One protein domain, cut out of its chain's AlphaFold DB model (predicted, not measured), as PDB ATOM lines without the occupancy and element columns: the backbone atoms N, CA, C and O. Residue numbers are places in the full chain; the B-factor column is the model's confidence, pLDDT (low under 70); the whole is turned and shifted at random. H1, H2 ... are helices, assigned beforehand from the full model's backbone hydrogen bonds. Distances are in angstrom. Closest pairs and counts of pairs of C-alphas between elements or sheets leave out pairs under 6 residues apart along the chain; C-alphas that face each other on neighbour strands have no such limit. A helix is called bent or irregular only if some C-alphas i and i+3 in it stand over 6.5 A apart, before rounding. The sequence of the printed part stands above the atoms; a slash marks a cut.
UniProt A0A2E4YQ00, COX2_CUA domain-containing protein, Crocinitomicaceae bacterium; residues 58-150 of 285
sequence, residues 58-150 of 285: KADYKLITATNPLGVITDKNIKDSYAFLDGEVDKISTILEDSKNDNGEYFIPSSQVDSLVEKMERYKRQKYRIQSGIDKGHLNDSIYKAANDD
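AT A GLANCE: This is residues 58 to 150 of the 285 residues of the protein "COX2_CUA domain-containing protein" of Crocinitomicaceae bacterium (UniProt A0A2E4YQ00). A long helical hairpin with a small head: H1 and H2, of equal residue count, run side by side in opposite directions and make the length of the model, with the loop of residues 99 to 109 at one end. Toward the other end lie the opening stretch of residues 58 to 74, the short helix H3 and the closing residues 144 to 150. The printed part has 93 residues, with three named helices in the order H1, H2, H3 and no named strand, and its class is all helix. The whole is loose, with a radius of gyration of the C-alphas of 16.9 A, and a rod in outline, spanning 54 by 23 by 18 A.

IN THESE COORDINATES: The printed part begins with residues 58 to 74, a stretch of 17 residues with no named element, whose C-alphas lie 10 to 20 A from the mean of all C-alphas. H1 follows as residues 75 to 98, 34.3 A from first to last C-alpha; C-alpha 75 is at (121.341, 258.339, 215.887). H2 is residues 110 to 133, 34.1 A long, beginning with C-alpha 110 at (114.292, 291.137, 235.777). H3 is residues 137 to 143, 10.1 A long, and ends with C-alpha 143 at (116.829, 255.406, 207.691). H3 is irregular: C-alphas 138 and 141 are 7.0 A apart, and its line is a rough one.

HOW THE PARTS SIT: H1 and H2 form a helical hairpin. They touch, with 20 pairs of C-alphas within 8 A, and the closest C-alphas, those of Val 89 and Met 120, are 5.3 A apart. Their lines stand at a shallow tilt of 20 degrees, opposite ways, with 10.5 A from centre to centre. H3 is close to H1 but not clearly touching it, with 2 pairs of C-alphas within 8 A; the closest, those of Asp 75 and Asn 140, are 5.7 A apart. These two helices run opposite ways at a shallow tilt of 33 degrees, only just short of steep. H2 and H3 are apart, though they follow each other in the chain. In H1 and H2 every O i to N i+4 pair is within hydrogen-bond range; in H3 it is 1 of 3, beside 3 of 4 O i to N i+3 pairs.

THE WHOLE: The two C-alphas farthest apart, those of Asn 103 and Asp 149, are 54.8 A apart, while the first and last printed C-alphas, of Lys 58 and Asp 150, are 10.5 A apart. The link from H1 to H2 is long, with 11 residues, and that from H2 to H3 is tight, with 3. The printed part has no cut. Its mean pLDDT is 92.5, and no printed residue is under 70; the mean for H3 is 87.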
ATOM      1  N   LYS A  58     122.280 261.707 204.872       91.94
ATOM      2  CA  LYS A  58     121.493 262.950 204.922       91.94
ATOM      3  C   LYS A  58     122.052 263.924 205.964       91.94
ATOM      4  O   LYS A  58     122.547 263.516 207.012       91.94
ATOM      5  N   ALA A  59     121.908 265.217 205.693       91.81
ATOM      6  CA  ALA A  59     122.287 266.289 206.606       91.81
ATOM      7  C   ALA A  59     121.143 267.301 206.777       91.81
ATOM      8  O   ALA A  59     120.416 267.584 205.825       91.81
ATOM      9  N   ASP A  60     120.993 267.861 207.979       92.00
ATOM     10  CA  ASP A  60     120.053 268.944 208.296       92.00
ATOM     11  C   ASP A  60     120.767 269.991 209.166       92.00
ATOM     12  O   ASP A  60     121.473 269.668 210.125       92.00
ATOM     13  N   TYR A  61     120.568 271.272 208.841       89.44
ATOM     14  CA  TYR A  61     121.209 272.392 209.530       89.44
ATOM     15  C   TYR A  61     120.893 272.440 211.035       89.44
ATOM     16  O   TYR A  61     121.667 273.006 211.804       89.44
ATOM     17  N   LYS A  62     119.775 271.848 211.476       92.19
ATOM     18  CA  LYS A  62     119.375 271.791 212.893       92.19
ATOM     19  C   LYS A  62     120.302 270.923 213.744       92.19
ATOM     20  O   LYS A  62     120.281 271.074 214.960       92.19
ATOM     21  N   LEU A  63     121.077 270.027 213.128       93.56
ATOM     22  CA  LEU A  63     122.070 269.192 213.810       93.56
ATOM     23  C   LEU A  63     123.491 269.755 213.713       93.56
ATOM     24  O   LEU A  63     124.436 269.077 214.115       93.56
ATOM     25  N   ILE A  64     123.672 270.963 213.166       91.00
ATOM     26  CA  ILE A  64     124.992 271.591 213.123       91.00
ATOM     27  C   ILE A  64     125.411 271.957 214.545       91.00
ATOM     28  O   ILE A  64     124.815 272.825 215.185       91.00
ATOM     29  N   THR A  65     126.485 271.334 215.007       88.56
ATOM     30  CA  THR A  65     127.129 271.614 216.295       88.56
ATOM     31  C   THR A  65     128.637 271.767 216.097       88.56
ATOM     32  O   THR A  65     129.143 271.646 214.978       88.56
ATOM     33  N   ALA A  66     129.378 272.045 217.173       85.50
ATOM     34  CA  ALA A  66     130.840 272.073 217.125       85.50
ATOM     35  C   ALA A  66     131.434 270.707 216.721       85.50
ATOM     36  O   ALA A  66     132.411 270.661 215.980       85.50
ATOM     37  N   THR A  67     130.814 269.606 217.157       86.12
ATOM     38  CA  THR A  67     131.253 268.229 216.874       86.12
ATOM     39  C   THR A  67     130.623 267.638 215.609       86.12
ATOM     40  O   THR A  67     131.163 266.689 215.045       86.12
ATOM     41  N   ASN A  68     129.521 268.217 215.117       91.19
ATOM     42  CA  ASN A  68     128.851 267.840 213.871       91.19
ATOM     43  C   ASN A  68     128.753 269.046 212.913       91.19
ATOM     44  O   ASN A  68     127.664 269.578 212.684       91.19
ATOM     45  N   PRO A  69     129.875 269.517 212.339       89.31
ATOM     46  CA  PRO A  69     129.904 270.766 211.578       89.31
ATOM     47  C   PRO A  69     129.081 270.731 210.282       89.31
ATOM     48  O   PRO A  69     128.689 271.792 209.794       89.31
ATOM     49  N   LEU A  70     128.810 269.536 209.740       91.69
ATOM     50  CA  LEU A  70     128.029 269.326 208.514       91.69
ATOM     51  C   LEU A  70     126.540 269.068 208.783       91.69
ATOM     52  O   LEU A  70     125.763 269.016 207.829       91.69
ATOM     53  N   GLY A  71     126.137 268.896 210.048       91.81
ATOM     54  CA  GLY A  71     124.760 268.558 210.410       91.81
ATOM     55  C   GLY A  71     124.338 267.165 209.941       91.81
ATOM     56  O   GLY A  71     123.170 266.954 209.623       91.81
ATOM     57  N   VAL A  72     125.280 266.222 209.851       93.69
ATOM     58  CA  VAL A  72     125.007 264.853 209.399       93.69
ATOM     59  C   VAL A  72     124.058 264.172 210.377       93.69
ATOM     60  O   VAL A  72     124.255 264.244 211.593       93.69
ATOM     61  N   ILE A  73     123.017 263.535 209.849       93.44
ATOM     62  CA  ILE A  73     121.992 262.879 210.652       93.44
ATOM     63  C   ILE A  73     122.444 261.451 210.940       93.44
ATOM     64  O   ILE A  73     122.479 260.619 210.043       93.44
ATOM     65  N   THR A  74     122.753 261.175 212.202       92.06
ATOM     66  CA  THR A  74     122.964 259.831 212.752       92.06
ATOM     67  C   THR A  74     122.245 259.747 214.093       92.06
ATOM     68  O   THR A  74     122.009 260.778 214.732       92.06
ATOM     69  N   ASP A  75     121.919 258.538 214.551       90.94
ATOM     70  CA  ASP A  75     121.341 258.339 215.887       90.94
ATOM     71  C   ASP A  75     122.233 258.955 216.981       90.94
ATOM     72  O   ASP A  75     121.758 259.683 217.857       90.94
ATOM     73  N   LYS A  76     123.555 258.781 216.848       89.62
ATOM     74  CA  LYS A  76     124.554 259.417 217.713       89.62
ATOM     75  C   LYS A  76     124.437 260.945 217.707       89.62
ATOM     76  O   LYS A  76     124.309 261.540 218.770       89.62
ATOM     77  N   ASN A  77     124.442 261.588 216.538       92.12
ATOM     78  CA  ASN A  77     124.406 263.052 216.446       92.12
ATOM     79  C   ASN A  77     123.082 263.643 216.959       92.12
ATOM     80  O   ASN A  77     123.072 264.753 217.497       92.12
ATOM     81  N   ILE A  78     121.969 262.914 216.819       93.06
ATOM     82  CA  ILE A  78     120.678 263.292 217.411       93.06
ATOM     83  C   ILE A  78     120.780 263.255 218.941       93.06
ATOM     84  O   ILE A  78     120.459 264.247 219.597       93.06
ATOM     85  N   LYS A  79     121.286 262.149 219.505       92.25
ATOM     86  CA  LYS A  79     121.481 261.987 220.955       92.25
ATOM     87  C   LYS A  79     122.438 263.028 221.532       92.25
ATOM     88  O   LYS A  79     122.116 263.641 222.545       92.25
ATOM     89  N   ASP A  80     123.556 263.285 220.858       91.81
ATOM     90  CA  ASP A  80     124.526 264.312 221.250       91.81
ATOM     91  C   ASP A  80     123.888 265.710 221.251       91.81
ATOM     92  O   ASP A  80     124.112 266.506 222.164       91.81
ATOM     93  N   SER A  81     123.034 266.001 220.263       93.44
ATOM     94  CA  SER A  81     122.299 267.269 220.202       93.44
ATOM     95  C   SER A  81     121.295 267.400 221.351       93.44
ATOM     96  O   SER A  81     121.163 268.482 221.918       93.44
ATOM     97  N   TYR A  82     120.606 266.321 221.735       94.81
ATOM     98  CA  TYR A  82     119.736 266.332 222.917       94.81
ATOM     99  C   TYR A  82     120.518 266.538 224.203       94.81
ATOM    100  O   TYR A  82     120.148 267.413 224.976       94.81
ATOM    101  N   ALA A  83     121.619 265.812 224.393       94.81
ATOM    102  CA  ALA A  83     122.462 265.953 225.574       94.81
ATOM    103  C   ALA A  83     122.993 267.388 225.727       94.81
ATOM    104  O   ALA A  83     122.962 267.944 226.822       94.81
ATOM    105  N   PHE A  84     123.416 268.018 224.626       94.19
ATOM    106  CA  PHE A  84     123.827 269.422 224.630       94.19
ATOM    107  C   PHE A  84     122.673 270.362 225.008       94.19
ATOM    108  O   PHE A  84     122.831 271.212 225.883       94.19
ATOM    109  N   LEU A  85     121.513 270.220 224.359       95.44
ATOM    110  CA  LEU A  85     120.366 271.102 224.585       95.44
ATOM    111  C   LEU A  85     119.798 270.967 226.000       95.44
ATOM    112  O   LEU A  85     119.481 271.980 226.617       95.44
ATOM    113  N   ASP A  86     119.702 269.741 226.512       96.50
ATOM    114  CA  ASP A  86     119.251 269.466 227.876       96.50
ATOM    115  C   ASP A  86     120.249 270.016 228.893       96.50
ATOM    116  O   ASP A  86     119.857 270.767 229.779       96.50
ATOM    117  N   GLY A  87     121.550 269.781 228.691       96.56
ATOM    118  CA  GLY A  87     122.583 270.336 229.561       96.56
ATOM    119  C   GLY A  87     122.583 271.870 229.607       96.56
ATOM    120  O   GLY A  87     122.819 272.456 230.660       96.56
ATOM    121  N   GLU A  88     122.299 272.550 228.494       96.44
ATOM    122  CA  GLU A  88     122.168 274.013 228.478       96.44
ATOM    123  C   GLU A  88     120.886 274.508 229.166       96.44
ATOM    124  O   GLU A  88     120.908 275.556 229.815       96.44
ATOM    125  N   VAL A  89     119.779 273.770 229.045       97.00
ATOM    126  CA  VAL A  89     118.535 274.060 229.774       97.00
ATOM    127  C   VAL A  89     118.747 273.889 231.276       97.00
ATOM    128  O   VAL A  89     118.403 274.801 232.024       97.00
ATOM    129  N   ASP A  90     119.383 272.796 231.699       97.31
ATOM    130  CA  ASP A  90     119.635 272.474 233.107       97.31
ATOM    131  C   ASP A  90     120.570 273.495 233.773       97.31
ATOM    132  O   ASP A  90     120.352 273.916 234.913       97.31
ATOM    133  N   LYS A  91     121.597 273.969 233.052       96.88
ATOM    134  CA  LYS A  91     122.456 275.068 233.527       96.88
ATOM    135  C   LYS A  91     121.649 276.337 233.781       96.88
ATOM    136  O   LYS A  91     121.830 276.982 234.808       96.88
ATOM    137  N   ILE A  92     120.771 276.709 232.847       96.00
ATOM    138  CA  ILE A  92     119.961 277.923 232.987       96.00
ATOM    139  C   ILE A  92     118.934 277.766 234.109       96.00
ATOM    140  O   ILE A  92     118.768 278.699 234.892       96.00
ATOM    141  N   SER A  93     118.272 276.612 234.221       94.81
ATOM    142  CA  SER A  93     117.319 276.373 235.306       94.81
ATOM    143  C   SER A  93     118.003 276.424 236.666       94.81
ATOM    144  O   SER A  93     117.471 277.053 237.569       94.81
ATOM    145  N   THR A  94     119.206 275.856 236.791       95.44
ATOM    146  CA  THR A  94     120.000 275.928 238.029       95.44
ATOM    147  C   THR A  94     120.326 277.378 238.386       95.44
ATOM    148  O   THR A  94     120.044 277.805 239.496       95.44
ATOM    149  N   ILE A  95     120.807 278.178 237.425       94.19
ATOM    150  CA  ILE A  95     121.079 279.611 237.647       94.19
ATOM    151  C   ILE A  95     119.821 280.355 238.108       94.19
ATOM    152  O   ILE A  95     119.904 281.209 238.989       94.19
ATOM    153  N   LEU A  96     118.667 280.069 237.501       93.38
ATOM    154  CA  LEU A  96     117.406 280.708 237.867       93.38
ATOM    155  C   LEU A  96     116.964 280.317 239.280       93.38
ATOM    156  O   LEU A  96     116.565 281.201 240.029       93.38
ATOM    157  N   GLU A  97     117.046 279.039 239.652       92.31
ATOM    158  CA  GLU A  97     116.689 278.589 241.003       92.31
ATOM    159  C   GLU A  97     117.657 279.132 242.065       92.31
ATOM    160  O   GLU A  97     117.204 279.695 243.056       92.31
ATOM    161  N   ASP A  98     118.970 279.084 241.819       92.81
ATOM    162  CA  ASP A  98     119.996 279.613 242.733       92.81
ATOM    163  C   ASP A  98     119.897 281.136 242.918       92.81
ATOM    164  O   ASP A  98     120.374 281.697 243.905       92.81
ATOM    165  N   SER A  99     119.277 281.826 241.958       91.06
ATOM    166  CA  SER A  99     119.062 283.271 242.013       91.06
ATOM    167  C   SER A  99     117.786 283.668 242.756       91.06
ATOM    168  O   SER A  99     117.499 284.865 242.802       91.06
ATOM    169  N   LYS A 100     117.004 282.729 243.307       92.12
ATOM    170  CA  LYS A 100     115.785 283.028 244.076       92.12
ATOM    171  C   LYS A 100     116.051 283.090 245.577       92.12
ATOM    172  O   LYS A 100     116.877 282.360 246.114       92.12
ATOM    173  N   ASN A 101     115.303 283.949 246.260       86.69
ATOM    174  CA  ASN A 101     115.221 283.974 247.716       86.69
ATOM    175  C   ASN A 101     114.178 282.971 248.243       86.69
ATOM    176  O   ASN A 101     113.396 282.414 247.472       86.69
ATOM    177  N   ASP A 102     114.109 282.794 249.566       86.06
ATOM    178  CA  ASP A 102     113.116 281.920 250.218       86.06
ATOM    179  C   ASP A 102     111.654 282.322 249.919       86.06
ATOM    180  O   ASP A 102     110.742 281.503 250.024       86.06
ATOM    181  N   ASN A 103     111.424 283.576 249.506       85.00
ATOM    182  CA  ASN A 103     110.118 284.112 249.108       85.00
ATOM    183  C   ASN A 103     109.837 283.961 247.594       85.00
ATOM    184  O   ASN A 103     108.777 284.376 247.127       85.00
ATOM    185  N   GLY A 104     110.764 283.380 246.822       84.62
ATOM    186  CA  GLY A 104     110.653 283.164 245.377       84.62
ATOM    187  C   GLY A 104     110.996 284.368 244.489       84.62
ATOM    188  O   GLY A 104     110.784 284.297 243.278       84.62
ATOM    189  N   GLU A 105     111.522 285.461 245.042       86.62
ATOM    190  CA  GLU A 105     111.957 286.635 244.277       86.62
ATOM    191  C   GLU A 105     113.403 286.482 243.801       86.62
ATOM    192  O   GLU A 105     114.267 285.996 244.532       86.62
ATOM    193  N   TYR A 106     113.680 286.938 242.579       89.56
ATOM    194  CA  TYR A 106     115.019 286.883 242.004       89.56
ATOM    195  C   TYR A 106     115.923 287.996 242.551       89.56
ATOM    196  O   TYR A 106     115.559 289.170 242.532       89.56
ATOM    197  N   PHE A 107     117.145 287.640 242.947       88.94
ATOM    198  CA  PHE A 107     118.209 288.583 243.311       88.94
ATOM    199  C   PHE A 107     118.935 289.184 242.096       88.94
ATOM    200  O   PHE A 107     119.757 290.090 242.243       88.94
ATOM    201  N   ILE A 108     118.646 288.679 240.896       89.00
ATOM    202  CA  ILE A 108     119.155 289.195 239.623       89.00
ATOM    203  C   ILE A 108     118.131 290.142 238.971       89.00
ATOM    204  O   ILE A 108     116.927 289.983 239.186       89.00
ATOM    205  N   PRO A 109     118.567 291.116 238.148       94.38
ATOM    206  CA  PRO A 109     117.657 292.021 237.445       94.38
ATOM    207  C   PRO A 109     116.616 291.270 236.603       94.38
ATOM    208  O   PRO A 109     116.951 290.293 235.932       94.38
ATOM    209  N   SER A 110     115.377 291.765 236.552       91.19
ATOM    210  CA  SER A 110     114.292 291.137 235.777       91.19
ATOM    211  C   SER A 110     114.638 290.948 234.297       91.19
ATOM    212  O   SER A 110     114.349 289.899 233.735       91.19
ATOM    213  N   SER A 111     115.360 291.892 233.681       93.81
ATOM    214  CA  SER A 111     115.820 291.751 232.291       93.81
ATOM    215  C   SER A 111     116.764 290.559 232.088       93.81
ATOM    216  O   SER A 111     116.773 289.943 231.020       93.81
ATOM    217  N   GLN A 112     117.561 290.218 233.105       93.88
ATOM    218  CA  GLN A 112     118.447 289.060 233.075       93.88
ATOM    219  C   GLN A 112     117.648 287.764 233.232       93.88
ATOM    220  O   GLN A 112     117.932 286.802 232.520       93.88
ATOM    221  N   VAL A 113     116.630 287.753 234.101       93.56
ATOM    222  CA  VAL A 113     115.680 286.634 234.223       93.56
ATOM    223  C   VAL A 113     114.991 286.380 232.885       93.56
ATOM    224  O   VAL A 113     115.053 285.264 232.374       93.56
ATOM    225  N   ASP A 114     114.409 287.418 232.281       95.12
ATOM    226  CA  ASP A 114     113.695 287.319 231.006       95.12
ATOM    227  C   ASP A 114     114.606 286.783 229.895       95.12
ATOM    228  O   ASP A 114     114.229 285.870 229.160       95.12
ATOM    229  N   SER A 115     115.845 287.280 229.818       95.88
ATOM    230  CA  SER A 115     116.854 286.817 228.855       95.88
ATOM    231  C   SER A 115     117.221 285.338 229.046       95.88
ATOM    232  O   SER A 115     117.309 284.578 228.075       95.88
ATOM    233  N   LEU A 116     117.407 284.897 230.296       95.75
ATOM    234  CA  LEU A 116     117.688 283.497 230.621       95.75
ATOM    235  C   LEU A 116     116.501 282.594 230.273       95.75
ATOM    236  O   LEU A 116     116.689 281.565 229.620       95.75
ATOM    237  N   VAL A 117     115.283 282.999 230.634       95.31
ATOM    238  CA  VAL A 117     114.053 282.266 230.311       95.31
ATOM    239  C   VAL A 117     113.855 282.179 228.797       95.31
ATOM    240  O   VAL A 117     113.608 281.091 228.275       95.31
ATOM    241  N   GLU A 118     114.041 283.272 228.053       96.94
ATOM    242  CA  GLU A 118     113.938 283.266 226.591       96.94
ATOM    243  C   GLU A 118     114.969 282.317 225.958       96.94
ATOM    244  O   GLU A 118     114.638 281.538 225.055       96.94
ATOM    245  N   LYS A 119     116.215 282.344 226.450       97.38
ATOM    246  CA  LYS A 119     117.292 281.453 225.998       97.38
ATOM    247  C   LYS A 119     116.965 279.986 226.284       97.38
ATOM    248  O   LYS A 119     117.126 279.153 225.392       97.38
ATOM    249  N   MET A 120     116.462 279.680 227.478       97.00
ATOM    250  CA  MET A 120     116.020 278.338 227.863       97.00
ATOM    251  C   MET A 120     114.891 277.843 226.947       97.00
ATOM    252  O   MET A 120     114.982 276.761 226.368       97.00
ATOM    253  N   GLU A 121     113.851 278.652 226.745       97.19
ATOM    254  CA  GLU A 121     112.727 278.304 225.871       97.19
ATOM    255  C   GLU A 121     113.158 278.155 224.405       97.19
ATOM    256  O   GLU A 121     112.640 277.310 223.669       97.19
ATOM    257  N   ARG A 122     114.160 278.921 223.958       97.12
ATOM    258  CA  ARG A 122     114.768 278.744 222.636       97.12
ATOM    259  C   ARG A 122     115.420 277.369 222.490       97.12
ATOM    260  O   ARG A 122     115.189 276.727 221.463       97.12
ATOM    261  N   TYR A 123     116.181 276.903 223.480       96.94
ATOM    262  CA  TYR A 123     116.790 275.568 223.447       96.94
ATOM    263  C   TYR A 123     115.740 274.451 223.472       96.94
ATOM    264  O   TYR A 123     115.808 273.533 222.652       96.94
ATOM    265  N   LYS A 124     114.687 274.577 224.294       97.12
ATOM    266  CA  LYS A 124     113.552 273.635 224.284       97.12
ATOM    267  C   LYS A 124     112.877 273.555 222.909       97.12
ATOM    268  O   LYS A 124     112.620 272.464 222.400       97.12
ATOM    269  N   ARG A 125     112.652 274.700 222.248       96.94
ATOM    270  CA  ARG A 125     112.108 274.742 220.875       96.94
ATOM    271  C   ARG A 125     113.041 274.094 219.851       96.94
ATOM    272  O   ARG A 125     112.557 273.445 218.926       96.94
ATOM    273  N   GLN A 126     114.357 274.269 219.982       95.88
ATOM    274  CA  GLN A 126     115.332 273.595 219.116       95.88
ATOM    275  C   GLN A 126     115.248 272.074 219.275       95.88
ATOM    276  O   GLN A 126     115.118 271.375 218.269       95.88
ATOM    277  N   LYS A 127     115.200 271.577 220.519       96.12
ATOM    278  CA  LYS A 127     115.040 270.146 220.811       96.12
ATOM    279  C   LYS A 127     113.771 269.583 220.174       96.12
ATOM    280  O   LYS A 127     113.837 268.604 219.432       96.12
ATOM    281  N   TYR A 128     112.639 270.261 220.364       95.94
ATOM    282  CA  TYR A 128     111.357 269.858 219.781       95.94
ATOM    283  C   TYR A 128     111.388 269.781 218.244       95.94
ATOM    284  O   TYR A 128     110.812 268.873 217.643       95.94
ATOM    285  N   ARG A 129     112.080 270.709 217.571       95.62
ATOM    286  CA  ARG A 129     112.227 270.690 216.102       95.62
ATOM    287  C   ARG A 129     113.045 269.499 215.607       95.62
ATOM    288  O   ARG A 129     112.747 268.975 214.536       95.62
ATOM    289  N   ILE A 130     114.059 269.082 216.364       95.31
ATOM    290  CA  ILE A 130     114.839 267.878 216.051       95.31
ATOM    291  C   ILE A 130     113.967 266.637 216.276       95.31
ATOM    292  O   ILE A 130     113.884 265.800 215.385       95.31
ATOM    293  N   GLN A 131     113.259 266.560 217.408       94.69
ATOM    294  CA  GLN A 131     112.340 265.456 217.732       94.69
ATOM    295  C   GLN A 131     111.235 265.269 216.686       94.69
ATOM    296  O   GLN A 131     110.998 264.166 216.217       94.69
ATOM    297  N   SER A 132     110.560 266.348 216.292       93.94
ATOM    298  CA  SER A 132     109.440 266.273 215.342       93.94
ATOM    299  C   SER A 132     109.886 266.104 213.886       93.94
ATOM    300  O   SER A 132     109.212 265.439 213.100       93.94
ATOM    301  N   GLY A 133     111.005 266.725 213.498       91.88
ATOM    302  CA  GLY A 133     111.442 266.772 212.104       91.88
ATOM    303  C   GLY A 133     112.374 265.632 211.702       91.88
ATOM    304  O   GLY A 133     112.233 265.083 210.607       91.88
ATOM    305  N   ILE A 134     113.323 265.291 212.573       93.56
ATOM    306  CA  ILE A 134     114.489 264.471 212.230       93.56
ATOM    307  C   ILE A 134     114.421 263.118 212.927       93.56
ATOM    308  O   ILE A 134     114.493 262.103 212.247       93.56
ATOM    309  N   ASP A 135     114.250 263.093 214.245       93.50
ATOM    310  CA  ASP A 135     114.305 261.851 215.013       93.50
ATOM    311  C   ASP A 135     113.159 260.899 214.632       93.50
ATOM    312  O   ASP A 135     111.977 261.248 214.691       93.50
ATOM    313  N   LYS A 136     113.518 259.691 214.190       91.94
ATOM    314  CA  LYS A 136     112.599 258.591 213.861       91.94
ATOM    315  C   LYS A 136     112.665 257.468 214.901       91.94
ATOM    316  O   LYS A 136     112.124 256.385 214.670       91.94
ATOM    317  N   GLY A 137     113.305 257.714 216.044       90.25
ATOM    318  CA  GLY A 137     113.478 256.756 217.128       90.25
ATOM    319  C   GLY A 137     114.211 255.502 216.657       90.25
ATOM    320  O   GLY A 137     115.265 255.575 216.034       90.25
ATOM    321  N   HIS A 138     113.622 254.331 216.900       85.38
ATOM    322  CA  HIS A 138     114.213 253.033 216.545       85.38
ATOM    323  C   HIS A 138     114.486 252.835 215.041       85.38
ATOM    324  O   HIS A 138     115.212 251.918 214.671       85.38
ATOM    325  N   LEU A 139     113.910 253.666 214.165       88.81
ATOM    326  CA  LEU A 139     114.155 253.596 212.724       88.81
ATOM    327  C   LEU A 139     115.403 254.368 212.283       88.81
ATOM    328  O   LEU A 139     115.782 254.260 211.116       88.81
ATOM    329  N   ASN A 140     116.046 255.132 213.174       86.44
ATOM    330  CA  ASN A 140     117.201 255.965 212.834       86.44
ATOM    331  C   ASN A 140     118.324 255.148 212.186       86.44
ATOM    332  O   ASN A 140     118.815 255.532 211.127       86.44
ATOM    333  N   ASP A 141     118.662 253.988 212.749       82.25
ATOM    334  CA  ASP A 141     119.748 253.137 212.245       82.25
ATOM    335  C   ASP A 141     119.476 252.586 210.840       82.25
ATOM    336  O   ASP A 141     120.405 252.356 210.069       82.25
ATOM    337  N   SER A 142     118.202 252.407 210.479       86.62
ATOM    338  CA  SER A 142     117.814 251.966 209.137       86.62
ATOM    339  C   SER A 142     117.708 253.134 208.157       86.62
ATOM    340  O   SER A 142     118.136 253.004 207.013       86.62
ATOM    341  N   ILE A 143     117.109 254.255 208.567       88.31
ATOM    342  CA  ILE A 143     116.829 255.406 207.691       88.31
ATOM    343  C   ILE A 143     118.102 256.208 207.404       88.31
ATOM    344  O   ILE A 143     118.248 256.763 206.313       88.31
ATOM    345  N   TYR A 144     119.014 256.270 208.374       89.94
ATOM    346  CA  TYR A 144     120.243 257.057 208.318       89.94
ATOM    347  C   TYR A 144     121.501 256.186 208.243       89.94
ATOM    348  O   TYR A 144     122.593 256.654 208.549       89.94
ATOM    349  N   LYS A 145     121.362 254.930 207.802       90.81
ATOM    350  CA  LYS A 145     122.467 253.968 207.716       90.81
ATOM    351  C   LYS A 145     123.675 254.506 206.938       90.81
ATOM    352  O   LYS A 145     124.788 254.399 207.438       90.81
ATOM    353  N   ALA A 146     123.424 255.138 205.790       91.75
ATOM    354  CA  ALA A 146     124.438 255.710 204.895       91.75
ATOM    355  C   ALA A 146     125.256 256.862 205.512       91.75
ATOM    356  O   ALA A 146     126.211 257.349 204.937       91.75
ATOM    357  N   ALA A 147     124.847 257.383 206.671       91.62
ATOM    358  CA  ALA A 147     125.605 258.418 207.368       91.62
ATOM    359  C   ALA A 147     126.677 257.849 208.312       91.62
ATOM    360  O   ALA A 147     127.504 258.602 208.829       91.62
ATOM    361  N   ASN A 148     126.619 256.550 208.620       89.62
ATOM    362  CA  ASN A 148     127.409 255.957 209.697       89.62
ATOM    363  C   ASN A 148     128.844 255.606 209.275       89.62
ATOM    364  O   ASN A 148     129.738 255.573 210.126       89.62
ATOM    365  N   ASP A 149     129.059 255.347 207.990       92.19
ATOM    366  CA  ASP A 149     130.340 255.005 207.367       92.19
ATOM    367  C   ASP A 149     131.028 256.201 206.696       92.19
ATOM    368  O   ASP A 149     132.208 256.117 206.362       92.19
ATOM    369  N   ASP A 150     130.345 257.341 206.590       94.69
ATOM    370  CA  ASP A 150     130.940 258.575 206.089       94.69
ATOM    371  C   ASP A 150     132.178 258.998 206.892       94.69
ATOM    372  O   ASP A 150     132.196 258.963 208.128       94.69
TER     373      ASP A 150